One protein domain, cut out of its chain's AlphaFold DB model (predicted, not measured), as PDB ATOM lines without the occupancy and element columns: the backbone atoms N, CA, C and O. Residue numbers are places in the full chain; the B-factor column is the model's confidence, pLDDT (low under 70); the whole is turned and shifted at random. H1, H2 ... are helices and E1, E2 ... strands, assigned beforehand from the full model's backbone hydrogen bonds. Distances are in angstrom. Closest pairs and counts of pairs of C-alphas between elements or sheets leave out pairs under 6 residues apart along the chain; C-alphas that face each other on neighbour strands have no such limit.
ATOM      1  N   THR A   5     232.765  84.949 218.441       74.81
ATOM      2  CA  THR A   5     233.581  85.119 217.221       74.81
ATOM      3  C   THR A   5     234.550  86.281 217.484       74.81
ATOM      4  O   THR A   5     234.153  87.251 218.134       74.81
ATOM      5  N   GLY A   6     235.816  86.213 217.058       74.38
ATOM      6  CA  GLY A   6     236.815  87.216 217.454       74.38
ATOM      7  C   GLY A   6     238.036  87.325 216.544       74.38
ATOM      8  O   GLY A   6     238.101  86.670 215.504       74.38
ATOM      9  N   SER A   7     238.977  88.182 216.952       63.69
ATOM     10  CA  SER A   7     240.144  88.576 216.148       63.69
ATOM     11  C   SER A   7     241.338  87.608 216.169       63.69
ATOM     12  O   SER A   7     242.386  87.885 215.583       63.69
ATOM     13  N   VAL A   8     241.205  86.490 216.878       61.41
ATOM     14  CA  VAL A   8     242.246  85.476 217.042       61.41
ATOM     15  C   VAL A   8     241.665  84.120 216.651       61.41
ATOM     16  O   VAL A   8     240.623  83.708 217.164       61.41
ATOM     17  N   ASP A   9     242.337  83.426 215.729       57.56
ATOM     18  CA  ASP A   9     242.105  82.001 215.477       57.56
ATOM     19  C   ASP A   9     242.854  81.178 216.540       57.56
ATOM     20  O   ASP A   9     243.918  81.586 217.004       57.56
ATOM     21  N   TRP A  10     242.344  80.002 216.914       53.97
ATOM     22  CA  TRP A  10     242.931  79.130 217.950       53.97
ATOM     23  C   TRP A  10     244.397  78.741 217.686       53.97
ATOM     24  O   TRP A  10     245.077  78.259 218.590       53.97
ATOM     25  N   PHE A  11     244.880  78.954 216.459       49.22
ATOM     26  CA  PHE A  11     246.245  78.690 216.008       49.22
ATOM     27  C   PHE A  11     247.173  79.920 216.026       49.22
ATOM     28  O   PHE A  11     248.340  79.801 215.655       49.22
ATOM     29  N   SER A  12     246.689  81.099 216.428       51.34
ATOM     30  CA  SER A  12     247.494  82.321 216.515       51.34
ATOM     31  C   SER A  12     248.221  82.359 217.863       51.34
ATOM     32  O   SER A  12     247.647  82.690 218.904       51.34
ATOM     33  N   PHE A  13     249.496  81.981 217.847       46.56
ATOM     34  CA  PHE A  13     250.362  82.017 219.017       46.56
ATOM     35  C   PHE A  13     250.764  83.477 219.334       46.56
ATOM     36  O   PHE A  13     251.604  84.074 218.675       46.56
ATOM     37  N   SER A  14     250.088  84.031 220.344       54.69
ATOM     38  CA  SER A  14     250.597  84.919 221.410       54.69
ATOM     39  C   SER A  14     250.959  86.405 221.216       54.69
ATOM     40  O   SER A  14     251.264  87.010 222.236       54.69
ATOM     41  N   ASP A  15     250.842  87.056 220.051       61.31
ATOM     42  CA  ASP A  15     251.303  88.469 219.924       61.31
ATOM     43  C   ASP A  15     250.271  89.510 219.440       61.31
ATOM     44  O   ASP A  15     250.649  90.606 219.015       61.31
ATOM     45  N   GLN A  16     248.972  89.209 219.490       72.56
ATOM     46  CA  GLN A  16     247.934  90.095 218.941       72.56
ATOM     47  C   GLN A  16     246.966  90.617 220.004       72.56
ATOM     48  O   GLN A  16     246.584  89.888 220.924       72.56
ATOM     49  N   ASP A  17     246.532  91.866 219.831       85.88
ATOM     50  CA  ASP A  17     245.376  92.401 220.545       85.88
ATOM     51  C   ASP A  17     244.109  91.615 220.149       85.88
ATOM     52  O   ASP A  17     243.920  91.190 219.003       85.88
ATOM     53  N   GLU A  18     243.217  91.397 221.113       88.00
ATOM     54  CA  GLU A  18     242.031  90.569 220.946       88.00
ATOM     55  C   GLU A  18     240.732  91.331 221.200       88.00
ATOM     56  O   GLU A  18     240.552  91.996 222.219       88.00
ATOM     57  N   MET A  19     239.768  91.147 220.302       89.81
ATOM     58  CA  MET A  19     238.385  91.565 220.495       89.81
ATOM     59  C   MET A  19     237.453  90.405 220.163       89.81
ATOM     60  O   MET A  19     237.529  89.819 219.082       89.81
ATOM     61  N   ARG A  20     236.559  90.067 221.099       89.50
ATOM     62  CA  ARG A  20     235.562  89.003 220.929       89.50
ATOM     63  C   ARG A  20     234.157  89.570 220.986       89.50
ATOM     64  O   ARG A  20     233.854  90.427 221.814       89.50
ATOM     65  N   PHE A  21     233.282  89.015 220.160       91.12
ATOM     66  CA  PHE A  21     231.876  89.376 220.064       91.12
ATOM     67  C   PHE A  21     230.996  88.164 220.345       91.12
ATOM     68  O   PHE A  21     231.277  87.060 219.874       91.12
ATOM     69  N   ALA A  22     229.923  88.359 221.106       90.06
ATOM     70  CA  ALA A  22     228.953  87.309 221.389       90.06
ATOM     71  C   ALA A  22     228.165  86.955 220.122       90.06
ATOM     72  O   ALA A  22     227.645  87.840 219.447       90.06
ATOM     73  N   LYS A  23     228.003  85.668 219.805       86.06
ATOM     74  CA  LYS A  23     227.316  85.259 218.562       86.06
ATOM     75  C   LYS A  23     225.835  85.640 218.512       86.06
ATOM     76  O   LYS A  23     225.294  85.853 217.434       86.06
ATOM     77  N   GLN A  24     225.176  85.728 219.668       87.56
ATOM     78  CA  GLN A  24     223.724  85.933 219.743       87.56
ATOM     79  C   GLN A  24     223.305  87.352 219.337       87.56
ATOM     80  O   GLN A  24     222.328  87.523 218.615       87.56
ATOM     81  N   ASN A  25     224.031  88.369 219.810       88.06
ATOM     82  CA  ASN A  25     223.713  89.784 219.580       88.06
ATOM     83  C   ASN A  25     224.821  90.535 218.825       88.06
ATOM     84  O   ASN A  25     224.641  91.697 218.474       88.06
ATOM     85  N   ARG A  26     225.956  89.876 218.559       89.06
ATOM     86  CA  ARG A  26     227.159  90.443 217.937       89.06
ATOM     87  C   ARG A  26     227.746  91.626 218.695       89.06
ATOM     88  O   ARG A  26     228.539  92.364 218.125       89.06
ATOM     89  N   HIS A  27     227.387  91.813 219.961       92.19
ATOM     90  CA  HIS A  27     227.977  92.840 220.807       92.19
ATOM     91  C   HIS A  27     229.327  92.374 221.331       92.19
ATOM     92  O   HIS A  27     229.556  91.177 221.531       92.19
ATOM     93  N   MET A  28     230.220  93.331 221.547       91.44
ATOM     94  CA  MET A  28     231.526  93.072 222.130       91.44
ATOM     95  C   MET A  28     231.365  92.441 223.517       91.44
ATOM     96  O   MET A  28     230.661  92.972 224.374       91.44
ATOM     97  N   ALA A  29     232.004  91.292 223.707       89.69
ATOM     98  CA  ALA A  29     231.945  90.491 224.922       89.69
ATOM     99  C   ALA A  29     233.235  90.599 225.744       89.69
ATOM    100  O   ALA A  29     233.181  90.572 226.970       89.69
ATOM    101  N   SER A  30     234.391  90.722 225.085       88.31
ATOM    102  CA  SER A  30     235.677  90.885 225.765       88.31
ATOM    103  C   SER A  30     236.711  91.578 224.884       88.31
ATOM    104  O   SER A  30     236.639  91.516 223.654       88.31
ATOM    105  N   LEU A  31     237.695  92.181 225.546       89.81
ATOM    106  CA  LEU A  31     238.870  92.807 224.956       89.81
ATOM    107  C   LEU A  31     240.124  92.325 225.683       89.81
ATOM    108  O   LEU A  31     240.084  92.104 226.894       89.81
ATOM    109  N   TRP A  32     241.222  92.211 224.951       88.75
ATOM    110  CA  TRP A  32     242.556  91.983 225.485       88.75
ATOM    111  C   TRP A  32     243.529  92.854 224.702       88.75
ATOM    112  O   TRP A  32     243.588  92.753 223.482       88.75
ATOM    113  N   PHE A  33     244.286  93.701 225.386       90.12
ATOM    114  CA  PHE A  33     245.292  94.545 224.751       90.12
ATOM    115  C   PHE A  33     246.641  94.315 225.413       90.12
ATOM    116  O   PHE A  33     246.730  94.218 226.641       90.12
ATOM    117  N   ARG A  34     247.696  94.240 224.606       88.56
ATOM    118  CA  ARG A  34     249.073  94.282 225.093       88.56
ATOM    119  C   ARG A  34     249.446  95.724 225.410       88.56
ATOM    120  O   ARG A  34     249.014  96.657 224.743       88.56
ATOM    121  N   VAL A  35     250.304  95.893 226.411       91.81
ATOM    122  CA  VAL A  35     250.996  97.158 226.670       91.81
ATOM    123  C   VAL A  35     252.274  97.193 225.811       91.81
ATOM    124  O   VAL A  35     253.169  96.386 226.072       91.81
ATOM    125  N   PRO A  36     252.381  98.068 224.790       90.62
ATOM    126  CA  PRO A  36     253.545  98.120 223.892       90.62
ATOM    127  C   PRO A  36     254.819  98.519 224.625       90.62
ATOM    128  O   PRO A  36     254.740  99.350 225.519       90.62
ATOM    129  N   GLU A  37     255.977  97.977 224.250       89.81
ATOM    130  CA  GLU A  37     257.289  98.263 224.872       89.81
ATOM    131  C   GLU A  37     257.940  99.554 224.375       89.81
ATOM    132  O   GLU A  37     258.731 100.171 225.092       89.81
ATOM    133  N   GLU A  38     257.568  99.986 223.176       91.12
ATOM    134  CA  GLU A  38     258.094 101.196 222.561       91.12
ATOM    135  C   GLU A  38     257.454 102.451 223.167       91.12
ATOM    136  O   GLU A  38     256.219 102.542 223.248       91.12
ATOM    137  N   PRO A  39     258.248 103.453 223.574       90.00
ATOM    138  CA  PRO A  39     257.711 104.735 223.989       90.00
ATOM    139  C   PRO A  39     257.148 105.487 222.778       90.00
ATOM    140  O   PRO A  39     257.777 105.619 221.729       90.00
ATOM    141  N   ALA A  40     255.954 106.040 222.934       88.38
ATOM    142  CA  ALA A  40     255.334 106.885 221.932       88.38
ATOM    143  C   ALA A  40     255.582 108.373 222.222       88.38
ATOM    144  O   ALA A  40     255.658 108.816 223.369       88.38
ATOM    145  N   ALA A  41     255.690 109.175 221.159       82.50
ATOM    146  CA  ALA A  41     255.962 110.603 221.277       82.50
ATOM    147  C   ALA A  41     254.788 111.365 221.927       82.50
ATOM    148  O   ALA A  41     253.640 111.248 221.503       82.50
ATOM    149  N   VAL A  42     255.076 112.235 222.899       80.31
ATOM    150  CA  VAL A  42     254.054 113.021 223.624       80.31
ATOM    151  C   VAL A  42     253.238 113.932 222.698       80.31
ATOM    152  O   VAL A  42     252.021 114.079 222.862       80.31
ATOM    153  N   SER A  43     253.891 114.530 221.694       76.12
ATOM    154  CA  SER A  43     253.250 115.381 220.677       76.12
ATOM    155  C   SER A  43     252.167 114.645 219.887       76.12
ATOM    156  O   SER A  43     251.230 115.259 219.392       76.12
ATOM    157  N   SER A  44     252.296 113.325 219.811       72.19
ATOM    158  CA  SER A  44     251.393 112.418 219.128       72.19
ATOM    159  C   SER A  44     250.253 111.930 220.020       72.19
ATOM    160  O   SER A  44     249.403 111.218 219.525       72.19
ATOM    161  N   ILE A  45     250.221 112.230 221.323       82.56
ATOM    162  CA  ILE A  45     249.286 111.558 222.246       82.56
ATOM    163  C   ILE A  45     248.473 112.526 223.096       82.56
ATOM    164  O   ILE A  45     247.291 112.280 223.331       82.56
ATOM    165  N   SER A  46     249.066 113.641 223.521       80.88
ATOM    166  CA  SER A  46     248.425 114.588 224.448       80.88
ATOM    167  C   SER A  46     247.033 115.056 224.005       80.88
ATOM    168  O   SER A  46     246.136 115.140 224.838       80.88
ATOM    169  N   GLY A  47     246.815 115.264 222.701       88.56
ATOM    170  CA  GLY A  47     245.516 115.689 222.171       88.56
ATOM    171  C   GLY A  47     244.371 114.701 222.425       88.56
ATOM    172  O   GLY A  47     243.217 115.117 222.482       88.56
ATOM    173  N   TRP A  48     244.652 113.405 222.614       91.69
ATOM    174  CA  TRP A  48     243.611 112.412 222.912       91.69
ATOM    175  C   TRP A  48     242.950 112.627 224.268       91.69
ATOM    176  O   TRP A  48     241.799 112.236 224.445       91.69
ATOM    177  N   LEU A  49     243.637 113.268 225.216       91.75
ATOM    178  CA  LEU A  49     243.068 113.556 226.532       91.75
ATOM    179  C   LEU A  49     241.873 114.516 226.436       91.75
ATOM    180  O   LEU A  49     240.929 114.374 227.214       91.75
ATOM    181  N   ASP A  50     241.878 115.404 225.440       92.50
ATOM    182  CA  ASP A  50     240.830 116.402 225.199       92.50
ATOM    183  C   ASP A  50     239.721 115.908 224.253       92.50
ATOM    184  O   ASP A  50     238.686 116.563 224.100       92.50
ATOM    185  N   VAL A  51     239.909 114.750 223.607       93.38
ATOM    186  CA  VAL A  51     238.905 114.177 222.702       93.38
ATOM    187  C   VAL A  51     237.645 113.803 223.496       93.38
ATOM    188  O   VAL A  51     237.747 113.124 224.522       93.38
ATOM    189  N   PRO A  52     236.438 114.177 223.026       89.94
ATOM    190  CA  PRO A  52     235.201 113.837 223.711       89.94
ATOM    191  C   PRO A  52     235.021 112.331 223.907       89.94
ATOM    192  O   PRO A  52     235.177 111.529 222.977       89.94
ATOM    193  N   VAL A  53     234.624 111.967 225.126       94.44
ATOM    194  CA  VAL A  53     234.216 110.605 225.462       94.44
ATOM    195  C   VAL A  53     232.762 110.408 225.056       94.44
ATOM    196  O   VAL A  53     231.876 111.165 225.450       94.44
ATOM    197  N   VAL A  54     232.515 109.362 224.279       93.62
ATOM    198  CA  VAL A  54     231.190 108.907 223.883       93.62
ATOM    199  C   VAL A  54     230.913 107.554 224.527       93.62
ATOM    200  O   VAL A  54     231.760 106.660 224.537       93.62
ATOM    201  N   ALA A  55     229.710 107.397 225.075       87.62
ATOM    202  CA  ALA A  55     229.219 106.101 225.516       87.62
ATOM    203  C   ALA A  55     228.627 105.352 224.318       87.62
ATOM    204  O   ALA A  55     227.902 105.937 223.510       87.62
ATOM    205  N   GLY A  56     228.906 104.056 224.205       83.00
ATOM    206  CA  GLY A  56     228.347 103.244 223.132       83.00
ATOM    207  C   GLY A  56     228.726 101.776 223.233       83.00
ATOM    208  O   GLY A  56     229.452 101.360 224.132       83.00
ATOM    209  N   LEU A  57     228.212 100.991 222.291       84.19
ATOM    210  CA  LEU A  57     228.515  99.570 222.158       84.19
ATOM    211  C   LEU A  57     229.197  99.326 220.817       84.19
ATOM    212  O   LEU A  57     228.782  99.876 219.796       84.19
ATOM    213  N   LEU A  58     230.211  98.465 220.817       88.69
ATOM    214  CA  LEU A  58     230.747  97.905 219.583       88.69
ATOM    215  C   LEU A  58     229.947  96.667 219.196       88.69
ATOM    216  O   LEU A  58     229.735  95.766 220.012       88.69
ATOM    217  N   ALA A  59     229.539  96.624 217.932       88.88
ATOM    218  CA  ALA A  59     228.878  95.478 217.339       88.88
ATOM    219  C   ALA A  59     229.648  95.011 216.103       88.88
ATOM    220  O   ALA A  59     230.033  95.824 215.260       88.88
ATOM    221  N   CYS A  60     229.842  93.700 215.977       88.25
ATOM    222  CA  CYS A  60     230.460  93.134 214.790       88.25
ATOM    223  C   CYS A  60     229.442  93.096 213.645       88.25
ATOM    224  O   CYS A  60     228.367  92.497 213.754       88.25
ATOM    225  N   SER A  61     229.776  93.736 212.526       87.50
ATOM    226  CA  SER A  61     228.894  93.791 211.356       87.50
ATOM    227  C   SER A  61     228.834  92.460 210.602       87.50
ATOM    228  O   SER A  61     227.834  92.184 209.932       87.50
ATOM    229  N   ARG A  62     229.859  91.613 210.753       83.25
ATOM    230  CA  ARG A  62     230.023  90.339 210.049       83.25
ATOM    231  C   ARG A  62     230.413  89.231 211.024       83.25
ATOM    232  O   ARG A  62     231.133  89.474 211.982       83.25
ATOM    233  N   ASP A  63     229.918  88.023 210.790       81.12
ATOM    234  CA  ASP A  63     230.281  86.842 211.583       81.12
ATOM    235  C   ASP A  63     231.438  86.103 210.900       81.12
ATOM    236  O   ASP A  63     231.293  84.986 210.413       81.12
ATOM    237  N   GLU A  64     232.569  86.795 210.774       79.94
ATOM    238  CA  GLU A  64     233.803  86.258 210.206       79.94
ATOM    239  C   GLU A  64     234.999  86.621 211.102       79.94
ATOM    240  O   GLU A  64     234.990  87.695 211.715       79.94
ATOM    241  N   PRO A  65     236.012  85.743 211.220       79.31
ATOM    242  CA  PRO A  65     237.260  86.088 211.890       79.31
ATOM    243  C   PRO A  65     237.919  87.296 211.221       79.31
ATOM    244  O   PRO A  65     237.877  87.451 210.001       79.31
ATOM    245  N   PHE A  66     238.554  88.138 212.022       81.62
ATOM    246  CA  PHE A  66     239.319  89.293 211.554       81.62
ATOM    247  C   PHE A  66     240.645  89.359 212.315       81.62
ATOM    248  O   PHE A  66     240.879  88.547 213.198       81.62
ATOM    249  N   HIS A  67     241.515  90.308 211.986       79.00
ATOM    250  CA  HIS A  67     242.723  90.571 212.767       79.00
ATOM    251  C   HIS A  67     242.678  91.991 213.306       79.00
ATOM    252  O   HIS A  67     242.239  92.909 212.608       79.00
ATOM    253  N   LEU A  68     243.123  92.153 214.548       81.81
ATOM    254  CA  LEU A  68     243.317  93.455 215.160       81.81
ATOM    255  C   LEU A  68     244.816  93.725 215.200       81.81
ATOM    256  O   LEU A  68     245.565  92.910 215.726       81.81
ATOM    257  N   ALA A  69     245.245  94.836 214.609       79.81
ATOM    258  CA  ALA A  69     246.638  95.240 214.703       79.81
ATOM    259  C   ALA A  69     246.950  95.631 216.150       79.81
ATOM    260  O   ALA A  69     246.206  96.413 216.746       79.81
ATOM    261  N   SER A  70     248.043  95.090 216.689       84.75
ATOM    262  CA  SER A  70     248.523  95.476 218.008       84.75
ATOM    263  C   SER A  70     248.938  96.941 218.021       84.75
ATOM    264  O   SER A  70     249.575  97.422 217.082       84.75
ATOM    265  N   THR A  71     248.624  97.645 219.109       88.44
ATOM    266  CA  THR A  71     249.236  98.962 219.340       88.44
ATOM    267  C   THR A  71     250.759  98.838 219.374       88.44
ATOM    268  O   THR A  71     251.306  97.855 219.873       88.44
ATOM    269  N   ALA A  72     251.448  99.824 218.809       87.94
ATOM    270  CA  ALA A  72     252.881  99.735 218.562       87.94
ATOM    271  C   ALA A  72     253.703 100.654 219.466       87.94
ATOM    272  O   ALA A  72     254.910 100.487 219.538       87.94
ATOM    273  N   GLY A  73     253.073 101.590 220.181       89.56
ATOM    274  CA  GLY A  73     253.748 102.437 221.155       89.56
ATOM    275  C   GLY A  73     252.853 102.784 222.336       89.56
ATOM    276  O   GLY A  73     251.626 102.787 222.218       89.56
ATOM    277  N   ARG A  74     253.468 103.080 223.482       93.00
ATOM    278  CA  ARG A  74     252.769 103.480 224.706       93.00
ATOM    279  C   ARG A  74     253.203 104.843 225.210       93.00
ATOM    280  O   ARG A  74     254.356 105.238 225.072       93.00
ATOM    281  N   TRP A  75     252.300 105.518 225.897       92.75
ATOM    282  CA  TRP A  75     252.625 106.673 226.720       92.75
ATOM    283  C   TRP A  75     251.894 106.582 228.049       92.75
ATOM    284  O   TRP A  75     250.708 106.255 228.095       92.75
ATOM    285  N   CYS A  76     252.613 106.882 229.124       94.25
ATOM    286  CA  CYS A  76     252.055 107.004 230.458       94.25
ATOM    287  C   CYS A  76     252.048 108.486 230.838       94.25
ATOM    288  O   CYS A  76     253.061 109.171 230.694       94.25
ATOM    289  N   ALA A  77     250.904 108.994 231.287       92.62
ATOM    290  CA  ALA A  77     250.816 110.344 231.818       92.62
ATOM    291  C   ALA A  77     251.560 110.439 233.159       92.62
ATOM    292  O   ALA A  77     251.493 109.482 233.936       92.62
ATOM    293  N   PRO A  78     252.156 111.604 233.483       91.38
ATOM    294  CA  PRO A  78     252.814 111.815 234.767       91.38
ATOM    295  C   PRO A  78     251.934 111.438 235.964       91.38
ATOM    296  O   PRO A  78     250.752 111.800 236.046       91.38
ATOM    297  N   GLY A  79     252.537 110.729 236.907       92.75
ATOM    298  CA  GLY A  79     251.911 110.118 238.071       92.75
ATOM    299  C   GLY A  79     251.114 108.850 237.776       92.75
ATOM    300  O   GLY A  79     250.185 108.520 238.514       92.75
ATOM    301  N   GLY A  80     251.390 108.192 236.647       93.44
ATOM    302  CA  GLY A  80     250.751 106.937 236.249       93.44
ATOM    303  C   GLY A  80     249.227 106.992 236.136       93.44
ATOM    304  O   GLY A  80     248.562 105.980 236.344       93.44
ATOM    305  N   ARG A  81     248.645 108.168 235.862       94.19
ATOM    306  CA  ARG A  81     247.180 108.364 235.918       94.19
ATOM    307  C   ARG A  81     246.447 107.940 234.661       94.19
ATOM    308  O   ARG A  81     245.239 107.741 234.705       94.19
ATOM    309  N   VAL A  82     247.146 107.870 233.538       95.62
ATOM    310  CA  VAL A  82     246.578 107.468 232.255       95.62
ATOM    311  C   VAL A  82     247.641 106.686 231.503       95.62
ATOM    312  O   VAL A  82     248.766 107.159 231.376       95.62
ATOM    313  N   LEU A  83     247.277 105.519 230.987       96.25
ATOM    314  CA  LEU A  83     248.097 104.741 230.069       96.25
ATOM    315  C   LEU A  83     247.420 104.720 228.702       96.25
ATOM    316  O   LEU A  83     246.250 104.362 228.600       96.25
ATOM    317  N   ILE A  84     248.149 105.106 227.662       95.00
ATOM    318  CA  ILE A  84     247.670 105.108 226.280       95.00
ATOM    319  C   ILE A  84     248.533 104.149 225.471       95.00
ATOM    320  O   ILE A  84     249.755 104.281 225.475       95.00
ATOM    321  N   GLY A  85     247.895 103.221 224.762       93.00
ATOM    322  CA  GLY A  85     248.508 102.468 223.670       93.00
ATOM    323  C   GLY A  85     248.031 103.032 222.337       93.00
ATOM    324  O   GLY A  85     246.836 103.274 222.166       93.00
ATOM    325  N   ILE A  86     248.943 103.258 221.394       90.88
ATOM    326  CA  ILE A  86     248.622 103.833 220.087       90.88
ATOM    327  C   ILE A  86     249.334 103.094 218.957       90.88
ATOM    328  O   ILE A  86     250.429 102.554 219.129       90.88
ATOM    329  N   ASP A  87     248.703 103.066 217.789       84.75
ATOM    330  CA  ASP A  87     249.342 102.643 216.548       84.75
ATOM    331  C   ASP A  87     250.430 103.660 216.153       84.75
ATOM    332  O   ASP A  87     250.217 104.880 216.184       84.75
ATOM    333  N   THR A  88     251.627 103.179 215.817       68.81
ATOM    334  CA  THR A  88     252.758 104.038 215.465       68.81
ATOM    335  C   THR A  88     252.809 104.192 213.950       68.81
ATOM    336  O   THR A  88     253.105 103.248 213.230       68.81
ATOM    337  N   LEU A  89     252.500 105.405 213.462       58.03
ATOM    338  CA  LEU A  89     253.262 106.148 212.429       58.03
ATOM    339  C   LEU A  89     252.473 107.294 211.760       58.03
ATOM    340  O   LEU A  89     253.101 108.197 211.220       58.03
ATOM    341  N   ALA A  90     251.134 107.331 211.803       52.53
ATOM    342  CA  ALA A  90     250.375 108.429 211.163       52.53
ATOM    343  C   ALA A  90     249.017 108.776 211.799       52.53
ATOM    344  O   ALA A  90     248.473 109.842 211.519       52.53
ATOM    345  N   ALA A  91     248.465 107.908 212.648       58.59
ATOM    346  CA  ALA A  91     247.115 108.046 213.199       58.59
ATOM    347  C   ALA A  91     247.082 108.637 214.622       58.59
ATOM    348  O   ALA A  91     246.066 108.565 215.312       58.59
ATOM    349  N   SER A  92     248.212 109.182 215.075       64.25
ATOM    350  CA  SER A  92     248.416 109.525 216.473       64.25
ATOM    351  C   SER A  92     247.814 110.872 216.866       64.25
ATOM    352  O   SER A  92     247.283 111.009 217.957       64.25
ATOM    353  N   VAL A  93     247.785 111.859 215.971       81.19
ATOM    354  CA  VAL A  93     247.149 113.149 216.268       81.19
ATOM    355  C   VAL A  93     245.639 113.051 216.011       81.19
ATOM    356  O   VAL A  93     245.254 112.702 214.894       81.19
ATOM    357  N   PRO A  94     244.772 113.368 216.993       85.25
ATOM    358  CA  PRO A  94     243.330 113.303 216.787       85.25
ATOM    359  C   PRO A  94     242.862 114.309 215.726       85.25
ATOM    360  O   PRO A  94     243.293 115.464 215.695       85.25
ATOM    361  N   SER A  95     241.958 113.861 214.858       86.75
ATOM    362  CA  SER A  95     241.243 114.670 213.873       86.75
ATOM    363  C   SER A  95     239.950 115.244 214.470       86.75
ATOM    364  O   SER A  95     239.527 114.899 215.574       86.75
ATOM    365  N   ALA A  96     239.257 116.099 213.712       86.19
ATOM    366  CA  ALA A  96     237.941 116.611 214.105       86.19
ATOM    367  C   ALA A  96     236.861 115.513 214.231       86.19
ATOM    368  O   ALA A  96     235.813 115.753 214.826       86.19
ATOM    369  N   LEU A  97     237.101 114.327 213.661       87.94
ATOM    370  CA  LEU A  97     236.206 113.168 213.723       87.94
ATOM    371  C   LEU A  97     236.654 112.134 214.768       87.94
ATOM    372  O   LEU A  97     236.043 111.064 214.881       87.94
ATOM    373  N   SER A  98     237.715 112.431 215.524       92.19
ATOM    374  CA  SER A  98     238.191 111.551 216.578       92.19
ATOM    375  C   SER A  98     237.229 111.501 217.758       92.19
ATOM    376  O   SER A  98     236.583 112.485 218.120       92.19
ATOM    377  N   ARG A  99     237.139 110.323 218.374       93.00
ATOM    378  CA  ARG A  99     236.269 110.054 219.522       93.00
ATOM    379  C   ARG A  99     236.900 109.021 220.447       93.00
ATOM    380  O   ARG A  99     237.575 108.099 219.987       93.00
ATOM    381  N   ARG A 100     236.629 109.153 221.744       95.50
ATOM    382  CA  ARG A 100     236.955 108.153 222.767       95.50
ATOM    383  C   ARG A 100     235.709 107.343 223.073       95.50
ATOM    384  O   ARG A 100     234.753 107.885 223.614       95.50
ATOM    385  N   LEU A 101     235.678 106.068 222.709       95.06
ATOM    386  CA  LEU A 101     234.540 105.198 222.999       95.06
ATOM    387  C   LEU A 101     234.755 104.480 224.334       95.06
ATOM    388  O   LEU A 101     235.576 103.569 224.408       95.06
ATOM    389  N   ARG A 102     233.989 104.851 225.365       94.88
ATOM    390  CA  ARG A 102     234.014 104.192 226.681       94.88
ATOM    391  C   ARG A 102     233.381 102.811 226.578       94.88
ATOM    392  O   ARG A 102     232.178 102.706 226.341       94.88
ATOM    393  N   VAL A 103     234.180 101.765 226.784       92.12
ATOM    394  CA  VAL A 103     233.728 100.362 226.696       92.12
ATOM    395  C   VAL A 103     233.872  99.581 228.002       92.12
ATOM    396  O   VAL A 103     233.348  98.475 228.122       92.12
ATOM    397  N   GLY A 104     234.539 100.159 228.999       88.44
ATOM    398  CA  GLY A 104     234.651  99.622 230.352       88.44
ATOM    399  C   GLY A 104     234.902 100.739 231.360       88.44
ATOM    400  O   GLY A 104     235.113 101.890 230.983       88.44
ATOM    401  N   MET A 105     234.879 100.426 232.656       88.19
ATOM    402  CA  MET A 105     235.241 101.410 233.680       88.19
ATOM    403  C   MET A 105     236.684 101.865 233.445       88.19
ATOM    404  O   MET A 105     237.583 101.032 233.455       88.19
ATOM    405  N   GLY A 106     236.881 103.163 233.200       90.50
ATOM    406  CA  GLY A 106     238.194 103.757 232.937       90.50
ATOM    407  C   GLY A 106     238.861 103.341 231.622       90.50
ATOM    408  O   GLY A 106     239.985 103.757 231.387       90.50
ATOM    409  N   PHE A 107     238.212 102.543 230.768       93.88
ATOM    410  CA  PHE A 107     238.819 102.034 229.535       93.88
ATOM    411  C   PHE A 107     238.087 102.552 228.293       93.88
ATOM    412  O   PHE A 107     236.895 102.276 228.090       93.88
ATOM    413  N   ASP A 108     238.829 103.276 227.459       95.94
ATOM    414  CA  ASP A 108     238.358 103.897 226.227       95.94
ATOM    415  C   ASP A 108     239.085 103.321 225.010       95.94
ATOM    416  O   ASP A 108     240.302 103.149 225.009       95.94
ATOM    417  N   LEU A 109     238.344 103.098 223.931       94.50
ATOM    418  CA  LEU A 109     238.908 102.850 222.610       94.50
ATOM    419  C   LEU A 109     239.082 104.178 221.873       94.50
ATOM    420  O   LEU A 109     238.163 105.001 221.837       94.50
ATOM    421  N   LEU A 110     240.250 104.379 221.269       93.75
ATOM    422  CA  LEU A 110     240.576 105.585 220.517       93.75
ATOM    423  C   LEU A 110     240.216 105.365 219.053       93.75
ATOM    424  O   LEU A 110     240.754 104.469 218.399       93.75
ATOM    425  N   LEU A 111     239.284 106.167 218.545       91.12
ATOM    426  CA  LEU A 111     238.804 106.072 217.171       91.12
ATOM    427  C   LEU A 111     239.133 107.361 216.422       91.12
ATOM    428  O   LEU A 111     238.771 108.439 216.886       91.12
ATOM    429  N   SER A 112     239.764 107.256 215.254       89.56
ATOM    430  CA  SER A 112     239.978 108.375 214.328       89.56
ATOM    431  C   SER A 112     239.470 107.996 212.946       89.56
ATOM    432  O   SER A 112     239.810 106.925 212.453       89.56
ATOM    433  N   ASP A 113     238.641 108.849 212.338       86.06
ATOM    434  CA  ASP A 113     238.045 108.614 211.013       86.06
ATOM    435  C   ASP A 113     237.459 107.189 210.873       86.06
ATOM    436  O   ASP A 113     237.719 106.464 209.913       86.06
ATOM    437  N   ASP A 114     236.708 106.766 211.899       81.81
ATOM    438  CA  ASP A 114     236.081 105.439 212.040       81.81
ATOM    439  C   ASP A 114     237.036 104.234 212.129       81.81
ATOM    440  O   ASP A 114     236.596 103.085 212.058       81.81
ATOM    441  N   ARG A 115     238.330 104.466 212.354       86.81
ATOM    442  CA  ARG A 115     239.335 103.419 212.581       86.81
ATOM    443  C   ARG A 115     239.748 103.362 214.040       86.81
ATOM    444  O   ARG A 115     239.910 104.404 214.667       86.81
ATOM    445  N   LEU A 116     239.956 102.153 214.564       88.94
ATOM    446  CA  LEU A 116     240.631 101.969 215.846       88.94
ATOM    447  C   LEU A 116     242.108 102.301 215.681       88.94
ATOM    448  O   LEU A 116     242.776 101.707 214.841       88.94
ATOM    449  N   VAL A 117     242.584 103.253 216.475       90.81
ATOM    450  CA  VAL A 117     243.972 103.736 216.432       90.81
ATOM    451  C   VAL A 117     244.701 103.527 217.754       90.81
ATOM    452  O   VAL A 117     245.905 103.747 217.834       90.81
ATOM    453  N   GLY A 118     243.990 103.097 218.796       93.00
ATOM    454  CA  GLY A 118     244.579 102.851 220.100       93.00
ATOM    455  C   GLY A 118     243.547 102.627 221.194       93.00
ATOM    456  O   GLY A 118     242.353 102.445 220.942       93.00
ATOM    457  N   TRP A 119     244.025 102.685 222.425       94.88
ATOM    458  CA  TRP A 119     243.234 102.544 223.638       94.88
ATOM    459  C   TRP A 119     243.807 103.427 224.748       94.88
ATOM    460  O   TRP A 119     244.968 103.833 224.715       94.88
ATOM    461  N   LEU A 120     242.973 103.730 225.736       95.62
ATOM    462  CA  LEU A 120     243.318 104.519 226.909       95.62
ATOM    463  C   LEU A 120     242.763 103.836 228.156       95.62
ATOM    464  O   LEU A 120     241.601 103.434 228.181       95.62
ATOM    465  N   LEU A 121     243.591 103.748 229.193       95.81
ATOM    466  CA  LEU A 121     243.231 103.265 230.519       95.81
ATOM    467  C   LEU A 121     243.487 104.361 231.561       95.81
ATOM    468  O   LEU A 121     244.622 104.792 231.758       95.81
ATOM    469  N   GLU A 122     242.425 104.808 232.221       95.06
ATOM    470  CA  GLU A 122     242.452 105.714 233.369       95.06
ATOM    471  C   GLU A 122     242.878 104.941 234.623       95.06
ATOM    472  O   GLU A 122     242.408 103.833 234.862       95.06
ATOM    473  N   GLU A 123     243.753 105.539 235.429       94.06
ATOM    474  CA  GLU A 123     244.254 104.999 236.699       94.06
ATOM    475  C   GLU A 123     244.711 103.527 236.586       94.06
ATOM    476  O   GLU A 123     244.235 102.673 237.339       94.06
TER     477      GLU A 123
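This is residues 5 to 123 of the 208 residues of an uncharacterized protein of Nonomuraea polychroma (UniProt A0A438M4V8). With little regular structure, a strongly twisted sheet of six strands has short helix H1 over one face, while the hairpin E1 and E2 lies off the other, joined by long loops. The 119 printed residues run E1 E2 H1 E3 E4 E5 E6 E7 E8, mostly strand, with 47 in named elements. The mixed sheet's order is E3 E6 E7 E8 E5 E4. The whole is compact, radius of gyration of the C-alphas 14.2 A, spanning 40 by 31 by 26 A.

E1, residues 18 to 22, begins at C-alpha 18 (242.031, 90.569, 220.946). E2 is 28 to 32, H1 46 to 50, E3 53 to 55, E4 73 to 76, E5 82 to 86, E6 99 to 104, E7 107 to 112. E8, 115 to 122, 21.1 A long, ends at C-alpha 122 (242.452, 105.714, 233.369).

Hairpin E1 and E2 is antiparallel, N 18 and O 32 2.8 A apart. H1 is on the sheet, height 7.9 A, only just over E8 with 3 C-alphas; its O i to N i+4 pairs within hydrogen-bond range are 0 of 1, i+3 2 of 2. E6 E7 E8 form a meander, each the antiparallel neighbour of the one before; N 101 of E6 and O 109 of E7 are 2.8 A apart. With E5, antiparallel neighbour of E8, they make a Greek key.

The printed part has no cut; links E2 to H1, E3 to E4 and E5 to E6 are long. pLDDT is under 70 at residues 7 to 15 and 88 to 92.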